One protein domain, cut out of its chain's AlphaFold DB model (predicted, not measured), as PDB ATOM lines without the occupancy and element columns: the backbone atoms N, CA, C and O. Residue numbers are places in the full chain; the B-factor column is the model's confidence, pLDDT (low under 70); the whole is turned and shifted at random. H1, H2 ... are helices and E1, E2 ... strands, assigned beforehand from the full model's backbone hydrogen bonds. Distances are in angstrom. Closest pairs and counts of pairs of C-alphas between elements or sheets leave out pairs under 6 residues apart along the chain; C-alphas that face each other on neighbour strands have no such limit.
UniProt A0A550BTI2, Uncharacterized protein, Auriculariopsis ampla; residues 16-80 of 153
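Overview. This is residues 16 to 80 of the 153 residues of an uncharacterized protein of Auriculariopsis ampla (UniProt A0A550BTI2). An elongated, open arch: a two-stranded hairpin, E1 and E2, makes one end, two short helices, H2 and H3, make the other, and between them lie the short helix H1 and the short strand E3, with residues 16 to 17 paired beside E3. The hairpin's second strand, E2, bends sharply near its start, and residues 60 to 65 stick out near the helical end. The printed part has 65 residues, with three named helices and three named strands in the order H1, E1, E2, E3, H2, H3; the sheet is E1 - E2, antiparallel, and the class is mixed, helices and strands. The whole is extended, with a radius of gyration of the C-alphas of 16.7 A and spans of 47 by 30 by 20 A.

Arrangement. Begin at the hairpin of E1, residues 27 to 34, and E2, residues 37 to 46, antiparallel with 149 degrees between their directions. Look at C-alphas 27 and 46, which face each other at 4.5 A, and at 33 and 38, at 4.4 A. N 30 and O 43 are within hydrogen-bond range at 3.0 A, as are N 39 and O 32 at 2.8 A. At residue 40, E2 bends by 94 degrees. H1, residues 19 to 22, is apart from E2, but only just, with 8.4 A at the closest. Next find E3, residues 54 to 56, which pairs with no named strand; its residues 54 to 55 form a short antiparallel pairing with residues 16 to 17. E3 is apart from E2 and from H2, residues 64 to 70. H2 and H3, residues 73 to 76, are close but not clearly touching, their closest C-alphas being those of Arg 68 and Thr 76, 6.7 A apart. In H2 every O i to N i+4 pair is within hydrogen-bond range; H1 and H3 are too short for such a pair.

Along the chain. Find C-alpha 19 at (-22.292, 45.347, -33.733), where H1 begins; it spans 5.1 A to Val 22. From C-alpha 27 at (-32.944, 42.502, -37.908), E1 runs 20.9 A to Gln 34. E2 runs 21.7 A from Arg 37 to Val 46, and E3 6.3 A from Tyr 54 to Val 56. H2 spans 9.9 A from Ala 64 to Ala 70, and H3 5.0 A from Arg 73 to C-alpha 76 at (-8.527, 48.391, -17.288).

Size, cuts and confidence. The two C-alphas farthest apart are those of Pro 40 and Pro 80, at 49.2 A. The printed part runs from residue 16 to 80 and has no cut. You will find no long link: H1 to E1, E1 to E2 and H2 to H3 are tight, while E2 to E3 and E3 to H2, each of 7 residues, are short. Residues 60 to 65, of which 64 to 65 belong to H2, stand free. The mean pLDDT of the printed part is 91.0, and no printed residue is under 70.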
ATOM      1  N   GLN A  16     -22.399  44.523 -24.023       92.00
ATOM      2  CA  GLN A  16     -23.106  44.841 -25.260       92.00
ATOM      3  C   GLN A  16     -22.269  44.336 -26.426       92.00
ATOM      4  O   GLN A  16     -21.053  44.492 -26.406       92.00
ATOM      5  N   HIS A  17     -22.891  43.710 -27.421       94.19
ATOM      6  CA  HIS A  17     -22.175  43.245 -28.611       94.19
ATOM      7  C   HIS A  17     -21.648  44.438 -29.419       94.19
ATOM      8  O   HIS A  17     -22.359  45.436 -29.576       94.19
ATOM      9  N   ASP A  18     -20.417  44.354 -29.928       93.50
ATOM     10  CA  ASP A  18     -19.843  45.385 -30.799       93.50
ATOM     11  C   ASP A  18     -20.342  45.231 -32.243       93.50
ATOM     12  O   ASP A  18     -19.602  44.925 -33.181       93.50
ATOM     13  N   CYS A  19     -21.637  45.479 -32.433       92.12
ATOM     14  CA  CYS A  19     -22.292  45.347 -33.733       92.12
ATOM     15  C   CYS A  19     -21.657  46.217 -34.814       92.12
ATOM     16  O   CYS A  19     -21.764  45.891 -35.994       92.12
ATOM     17  N   ARG A  20     -21.041  47.341 -34.428       89.81
ATOM     18  CA  ARG A  20     -20.472  48.297 -35.375       89.81
ATOM     19  C   ARG A  20     -19.207  47.743 -36.016       89.81
ATOM     20  O   ARG A  20     -19.054  47.881 -37.224       89.81
ATOM     21  N   THR A  21     -18.328  47.137 -35.224       91.19
ATOM     22  CA  THR A  21     -17.089  46.539 -35.735       91.19
ATOM     23  C   THR A  21     -17.370  45.234 -36.481       91.19
ATOM     24  O   THR A  21     -16.767  44.985 -37.520       91.19
ATOM     25  N   VAL A  22     -18.325  44.437 -35.995       92.06
ATOM     26  CA  VAL A  22     -18.704  43.148 -36.602       92.06
ATOM     27  C   VAL A  22     -19.586  43.315 -37.849       92.06
ATOM     28  O   VAL A  22     -19.575  42.469 -38.740       92.06
ATOM     29  N   GLY A  23     -20.348  44.406 -37.949       93.06
ATOM     30  CA  GLY A  23     -21.260  44.655 -39.068       93.06
ATOM     31  C   GLY A  23     -22.592  43.906 -38.958       93.06
ATOM     32  O   GLY A  23     -23.118  43.427 -39.964       93.06
ATOM     33  N   CYS A  24     -23.158  43.789 -37.752       93.88
ATOM     34  CA  CYS A  24     -24.470  43.163 -37.563       93.88
ATOM     35  C   CYS A  24     -25.583  44.052 -38.137       93.88
ATOM     36  O   CYS A  24     -25.963  45.051 -37.528       93.88
ATOM     37  N   ASN A  25     -26.113  43.663 -39.298       93.00
ATOM     38  CA  ASN A  25     -27.115  44.435 -40.046       93.00
ATOM     39  C   ASN A  25     -28.447  43.693 -40.223       93.00
ATOM     40  O   ASN A  25     -29.401  44.251 -40.762       93.00
ATOM     41  N   GLU A  26     -28.519  42.430 -39.805       95.06
ATOM     42  CA  GLU A  26     -29.764  41.674 -39.831       95.06
ATOM     43  C   GLU A  26     -30.654  42.083 -38.663       95.06
ATOM     44  O   GLU A  26     -30.193  42.265 -37.536       95.06
ATOM     45  N   PHE A  27     -31.954  42.178 -38.921       94.88
ATOM     46  CA  PHE A  27     -32.944  42.502 -37.908       94.88
ATOM     47  C   PHE A  27     -34.019  41.425 -37.837       94.88
ATOM     48  O   PHE A  27     -34.336  40.769 -38.829       94.88
ATOM     49  N   TYR A  28     -34.611  41.264 -36.660       94.62
ATOM     50  CA  TYR A  28     -35.763  40.399 -36.449       94.62
ATOM     51  C   TYR A  28     -36.790  41.075 -35.541       94.62
ATOM     52  O   TYR A  28     -36.455  41.908 -34.697       94.62
ATOM     53  N   GLU A  29     -38.060  40.729 -35.734       96.31
ATOM     54  CA  GLU A  29     -39.143  41.203 -34.878       96.31
ATOM     55  C   GLU A  29     -39.278  40.310 -33.645       96.31
ATOM     56  O   GLU A  29     -39.248  39.082 -33.740       96.31
ATOM     57  N   ILE A  30     -39.491  40.930 -32.489       94.94
ATOM     58  CA  ILE A  30     -39.855  40.239 -31.254       94.94
ATOM     59  C   ILE A  30     -41.008  40.981 -30.577       94.94
ATOM     60  O   ILE A  30     -41.099  42.209 -30.660       94.94
ATOM     61  N   ALA A  31     -41.902  40.243 -29.919       95.44
ATOM     62  CA  ALA A  31     -42.942  40.845 -29.093       95.44
ATOM     63  C   ALA A  31     -42.303  41.651 -27.949       95.44
ATOM     64  O   ALA A  31     -41.306  41.243 -27.345       95.44
ATOM     65  N   GLU A  32     -42.839  42.833 -27.668       95.00
ATOM     66  CA  GLU A  32     -42.404  43.638 -26.533       95.00
ATOM     67  C   GLU A  32     -43.006  43.070 -25.242       95.00
ATOM     68  O   GLU A  32     -44.217  42.861 -25.150       95.00
ATOM     69  N   THR A  33     -42.166  42.826 -24.235       95.06
ATOM     70  CA  THR A  33     -42.597  42.372 -22.907       95.06
ATOM     71  C   THR A  33     -42.552  43.531 -21.919       95.06
ATOM     72  O   THR A  33     -41.491  44.112 -21.692       95.06
ATOM     73  N   GLN A  34     -43.675  43.813 -21.263       94.94
ATOM     74  CA  GLN A  34     -43.781  44.791 -20.183       94.94
ATOM     75  C   GLN A  34     -44.323  44.102 -18.930       94.94
ATOM     76  O   GLN A  34     -45.274  43.332 -19.011       94.94
ATOM     77  N   GLU A  35     -43.703  44.328 -17.765       94.56
ATOM     78  CA  GLU A  35     -44.121  43.708 -16.489       94.56
ATOM     79  C   GLU A  35     -44.300  42.175 -16.568       94.56
ATOM     80  O   GLU A  35     -45.174  41.595 -15.929       94.56
ATOM     81  N   ARG A  36     -43.447  41.500 -17.356       93.69
ATOM     82  CA  ARG A  36     -43.501  40.048 -17.642       93.69
ATOM     83  C   ARG A  36     -44.708  39.588 -18.477       93.69
ATOM     84  O   ARG A  36     -44.933  38.388 -18.581       93.69
ATOM     85  N   ARG A  37     -45.466  40.502 -19.085       94.44
ATOM     86  CA  ARG A  37     -46.538  40.189 -20.038       94.44
ATOM     87  C   ARG A  37     -46.146  40.619 -21.441       94.44
ATOM     88  O   ARG A  37     -45.645  41.724 -21.640       94.44
ATOM     89  N   GLU A  38     -46.367  39.738 -22.407       93.75
ATOM     90  CA  GLU A  38     -46.248  40.097 -23.817       93.75
ATOM     91  C   GLU A  38     -47.329  41.110 -24.181       93.75
ATOM     92  O   GLU A  38     -48.491  40.999 -23.785       93.75
ATOM     93  N   THR A  39     -46.922  42.124 -24.925       95.12
ATOM     94  CA  THR A  39     -47.806  43.135 -25.484       95.12
ATOM     95  C   THR A  39     -48.001  42.847 -26.974       95.12
ATOM     96  O   THR A  39     -47.159  42.199 -27.596       95.12
ATOM     97  N   PRO A  40     -49.078  43.349 -27.600       94.38
ATOM     98  CA  PRO A  40     -49.261  43.219 -29.048       94.38
ATOM     99  C   PRO A  40     -48.251  44.048 -29.859       94.38
ATOM    100  O   PRO A  40     -48.224  43.958 -31.086       94.38
ATOM    101  N   ARG A  41     -47.443  44.891 -29.203       95.38
ATOM    102  CA  ARG A  41     -46.430  45.709 -29.867       95.38
ATOM    103  C   ARG A  41     -45.239  44.829 -30.227       95.38
ATOM    104  O   ARG A  41     -44.804  43.984 -29.446       95.38
ATOM    105  N   LYS A  42     -44.697  45.061 -31.418       95.88
ATOM    106  CA  LYS A  42     -43.461  44.435 -31.880       95.88
ATOM    107  C   LYS A  42     -42.332  45.451 -31.840       95.88
ATOM    108  O   LYS A  42     -42.534  46.620 -32.164       95.88
ATOM    109  N   GLN A  43     -41.148  44.986 -31.475       94.69
ATOM    110  CA  GLN A  43     -39.907  45.749 -31.535       94.69
ATOM    111  C   GLN A  43     -38.955  45.067 -32.519       94.69
ATOM    112  O   GLN A  43     -38.854  43.838 -32.556       94.69
ATOM    113  N   LEU A  44     -38.252  45.875 -33.307       95.06
ATOM    114  CA  LEU A  44     -37.184  45.397 -34.170       95.06
ATOM    115  C   LEU A  44     -35.899  45.280 -33.342       95.06
ATOM    116  O   LEU A  44     -35.521  46.228 -32.651       95.06
ATOM    117  N   ARG A  45     -35.229  44.129 -33.395       93.38
ATOM    118  CA  ARG A  45     -33.935  43.906 -32.741       93.38
ATOM    119  C   ARG A  45     -32.883  43.480 -33.743       93.38
ATOM    120  O   ARG A  45     -33.188  42.791 -34.710       93.38
ATOM    121  N   VAL A  46     -31.648  43.899 -33.490       93.75
ATOM    122  CA  VAL A  46     -30.481  43.466 -34.261       93.75
ATOM    123  C   VAL A  46     -30.218  41.998 -33.946       93.75
ATOM    124  O   VAL A  46     -30.189  41.605 -32.779       93.75
ATOM    125  N   ARG A  47     -30.034  41.185 -34.982       93.69
ATOM    126  CA  ARG A  47     -29.498  39.834 -34.858       93.69
ATOM    127  C   ARG A  47     -27.978  39.936 -34.798       93.69
ATOM    128  O   ARG A  47     -27.347  40.395 -35.747       93.69
ATOM    129  N   HIS A  48     -27.415  39.531 -33.670       93.38
ATOM    130  CA  HIS A  48     -25.970  39.502 -33.481       93.38
ATOM    131  C   HIS A  48     -25.367  38.276 -34.167       93.38
ATOM    132  O   HIS A  48     -26.004  37.220 -34.216       93.38
ATOM    133  N   ALA A  49     -24.154  38.430 -34.694       89.62
ATOM    134  CA  ALA A  49     -23.341  37.289 -35.084       89.62
ATOM    135  C   ALA A  49     -22.918  36.512 -33.825       89.62
ATOM    136  O   ALA A  49     -22.798  37.093 -32.745       89.62
ATOM    137  N   ASP A  50     -22.730  35.202 -33.969       87.19
ATOM    138  CA  ASP A  50     -22.263  34.334 -32.885       87.19
ATOM    139  C   ASP A  50     -20.734  34.433 -32.777       87.19
ATOM    140  O   ASP A  50     -19.996  33.590 -33.289       87.19
ATOM    141  N   ASP A  51     -20.263  35.546 -32.212       90.50
ATOM    142  CA  ASP A  51     -18.849  35.834 -31.983       90.50
ATOM    143  C   ASP A  51     -18.596  36.434 -30.591       90.50
ATOM    144  O   ASP A  51     -19.515  36.832 -29.875       90.50
ATOM    145  N   ASP A  52     -17.317  36.517 -30.223       89.94
ATOM    146  CA  ASP A  52     -16.878  36.968 -28.902       89.94
ATOM    147  C   ASP A  52     -16.573  38.485 -28.824       89.94
ATOM    148  O   ASP A  52     -15.813  38.925 -27.954       89.94
ATOM    149  N   HIS A  53     -17.146  39.326 -29.700       91.44
ATOM    150  CA  HIS A  53     -16.889  40.777 -29.696       91.44
ATOM    151  C   HIS A  53     -17.895  41.548 -28.840       91.44
ATOM    152  O   HIS A  53     -18.980  41.935 -29.282       91.44
ATOM    153  N   TYR A  54     -17.496  41.853 -27.605       91.31
ATOM    154  CA  TYR A  54     -18.329  42.587 -26.658       91.31
ATOM    155  C   TYR A  54     -17.626  43.806 -26.066       91.31
ATOM    156  O   TYR A  54     -16.462  43.774 -25.669       91.31
ATOM    157  N   VAL A  55     -18.393  44.881 -25.917       90.56
ATOM    158  CA  VAL A  55     -18.033  46.074 -25.162       90.56
ATOM    159  C   VAL A  55     -18.617  45.965 -23.758       90.56
ATOM    160  O   VAL A  55     -19.829  45.846 -23.562       90.56
ATOM    161  N   VAL A  56     -17.744  46.047 -22.756       89.69
ATOM    162  CA  VAL A  56     -18.121  46.031 -21.341       89.69
ATOM    163  C   VAL A  56     -17.925  47.418 -20.747       89.69
ATOM    164  O   VAL A  56     -16.840  47.997 -20.809       89.69
ATOM    165  N   ASN A  57     -18.962  47.954 -20.103       87.88
ATOM    166  CA  ASN A  57     -18.844  49.232 -19.410       87.88
ATOM    167  C   ASN A  57     -18.284  49.042 -17.992       87.88
ATOM    168  O   ASN A  57     -19.020  48.778 -17.042       87.88
ATOM    169  N   ILE A  58     -16.974  49.228 -17.837       86.25
ATOM    170  CA  ILE A  58     -16.266  48.998 -16.568       86.25
ATOM    171  C   ILE A  58     -16.408  50.132 -15.528       86.25
ATOM    172  O   ILE A  58     -15.905  50.006 -14.407       86.25
ATOM    173  N   TYR A  59     -17.065  51.249 -15.869       82.19
ATOM    174  CA  TYR A  59     -17.155  52.437 -15.003       82.19
ATOM    175  C   TYR A  59     -18.581  52.852 -14.626       82.19
ATOM    176  O   TYR A  59     -18.752  53.475 -13.583       82.19
ATOM    177  N   ALA A  60     -19.600  52.497 -15.411       74.00
ATOM    178  CA  ALA A  60     -20.987  52.901 -15.151       74.00
ATOM    179  C   ALA A  60     -21.793  51.900 -14.303       74.00
ATOM    180  O   ALA A  60     -23.013  52.015 -14.210       74.00
ATOM    181  N   LEU A  61     -21.137  50.903 -13.700       76.00
ATOM    182  CA  LEU A  61     -21.799  49.839 -12.942       76.00
ATOM    183  C   LEU A  61     -21.573  49.980 -11.439       76.00
ATOM    184  O   LEU A  61     -20.466  50.276 -10.986       76.00
ATOM    185  N   HIS A  62     -22.598  49.627 -10.659       82.56
ATOM    186  CA  HIS A  62     -22.521  49.519  -9.196       82.56
ATOM    187  C   HIS A  62     -21.449  48.518  -8.715       82.56
ATOM    188  O   HIS A  62     -20.990  48.606  -7.583       82.56
ATOM    189  N   ASN A  63     -20.996  47.622  -9.601       86.38
ATOM    190  CA  ASN A  63     -20.015  46.568  -9.326       86.38
ATOM    191  C   ASN A  63     -18.650  46.817  -9.990       86.38
ATOM    192  O   ASN A  63     -17.886  45.876 -10.203       86.38
ATOM    193  N   ALA A  64     -18.327  48.066 -10.344       88.00
ATOM    194  CA  ALA A  64     -17.098  48.399 -11.070       88.00
ATOM    195  C   ALA A  64     -15.811  47.910 -10.372       88.00
ATOM    196  O   ALA A  64     -14.859  47.509 -11.040       88.00
ATOM    197  N   SER A  65     -15.771  47.909  -9.036       89.25
ATOM    198  CA  SER A  65     -14.639  47.384  -8.261       89.25
ATOM    199  C   SER A  65     -14.466  45.871  -8.430       89.25
ATOM    200  O   SER A  65     -13.350  45.412  -8.660       89.25
ATOM    201  N   ASN A  66     -15.558  45.104  -8.364       90.38
ATOM    202  CA  ASN A  66     -15.539  43.652  -8.558       90.38
ATOM    203  C   ASN A  66     -15.163  43.292 -10.000       90.38
ATOM    204  O   ASN A  66     -14.326  42.421 -10.214       90.38
ATOM    205  N   LEU A  67     -15.692  44.030 -10.976       89.69
ATOM    206  CA  LEU A  67     -15.376  43.833 -12.389       89.69
ATOM    207  C   LEU A  67     -13.891  44.078 -12.694       89.69
ATOM    208  O   LEU A  67     -13.260  43.259 -13.349       89.69
ATOM    209  N   ARG A  68     -13.290  45.146 -12.151       90.38
ATOM    210  CA  ARG A  68     -11.845  45.408 -12.313       90.38
ATOM    211  C   ARG A  68     -10.949  44.412 -11.578       90.38
ATOM    212  O   ARG A  68      -9.793  44.281 -11.945       90.38
ATOM    213  N   ARG A  69     -11.448  43.748 -10.529       89.94
ATOM    214  CA  ARG A  69     -10.724  42.653  -9.860       89.94
ATOM    215  C   ARG A  69     -10.788  41.350 -10.653       89.94
ATOM    216  O   ARG A  69      -9.889  40.533 -10.510       89.94
ATOM    217  N   ALA A  70     -11.852  41.150 -11.429       89.75
ATOM    218  CA  ALA A  70     -12.061  39.951 -12.235       89.75
ATOM    219  C   ALA A  70     -11.351  40.003 -13.599       89.75
ATOM    220  O   ALA A  70     -11.120  38.959 -14.199       89.75
ATOM    221  N   ILE A  71     -11.020  41.200 -14.090       88.69
ATOM    222  CA  ILE A  71     -10.372  41.421 -15.388       88.69
ATOM    223  C   ILE A  71      -8.903  41.801 -15.173       88.69
ATOM    224  O   ILE A  71      -8.563  42.452 -14.184       88.69
ATOM    225  N   ASP A  72      -8.038  41.432 -16.119       90.56
ATOM    226  CA  ASP A  72      -6.639  41.857 -16.124       90.56
ATOM    227  C   ASP A  72      -6.514  43.394 -16.042       90.56
ATOM    228  O   ASP A  72      -7.227  44.164 -16.703       90.56
ATOM    229  N   ARG A  73      -5.572  43.860 -15.219       89.88
ATOM    230  CA  ARG A  73      -5.270  45.281 -15.064       89.88
ATOM    231  C   ARG A  73      -4.796  45.915 -16.372       89.88
ATOM    232  O   ARG A  73      -5.046  47.101 -16.578       89.88
ATOM    233  N   GLU A  74      -4.159  45.166 -17.262       90.81
ATOM    234  CA  GLU A  74      -3.706  45.652 -18.568       90.81
ATOM    235  C   GLU A  74      -4.865  46.127 -19.458       90.81
ATOM    236  O   GLU A  74      -4.683  47.064 -20.232       90.81
ATOM    237  N   LEU A  75      -6.065  45.566 -19.274       86.94
ATOM    238  CA  LEU A  75      -7.285  45.941 -20.001       86.94
ATOM    239  C   LEU A  75      -8.060  47.093 -19.344       86.94
ATOM    240  O   LEU A  75      -8.943  47.683 -19.960       86.94
ATOM    241  N   THR A  76      -7.766  47.406 -18.079       88.12
ATOM    242  CA  THR A  76      -8.527  48.391 -17.288       88.12
ATOM    243  C   THR A  76      -7.695  49.586 -16.833       88.12
ATOM    244  O   THR A  76      -8.237  50.546 -16.274       88.12
ATOM    245  N   LYS A  77      -6.375  49.559 -17.052       86.94
ATOM    246  CA  LYS A  77      -5.499  50.682 -16.723       86.94
ATOM    247  C   LYS A  77      -5.859  51.893 -17.595       86.94
ATOM    248  O   LYS A  77      -6.001  51.750 -18.808       86.94
ATOM    249  N   PRO A  78      -5.988  53.096 -17.010       86.50
ATOM    250  CA  PRO A  78      -6.212  54.302 -17.795       86.50
ATOM    251  C   PRO A  78      -5.082  54.510 -18.806       86.50
ATOM    252  O   PRO A  78      -3.909  54.525 -18.430       86.50
ATOM    253  N   ILE A  79      -5.441  54.709 -20.072       89.56
ATOM    254  CA  ILE A  79      -4.502  55.090 -21.128       89.56
ATOM    255  C   ILE A  79      -4.492  56.622 -21.199       89.56
ATOM    256  O   ILE A  79      -5.557  57.225 -21.364       89.56
ATOM    257  N   PRO A  80      -3.331  57.287 -21.035       90.62
ATOM    258  CA  PRO A  80      -3.255  58.736 -21.165       90.62
ATOM    259  C   PRO A  80      -3.693  59.178 -22.565       90.62
ATOM    260  O   PRO A  80      -3.041  58.848 -23.550       90.62
TER     261      PRO A  80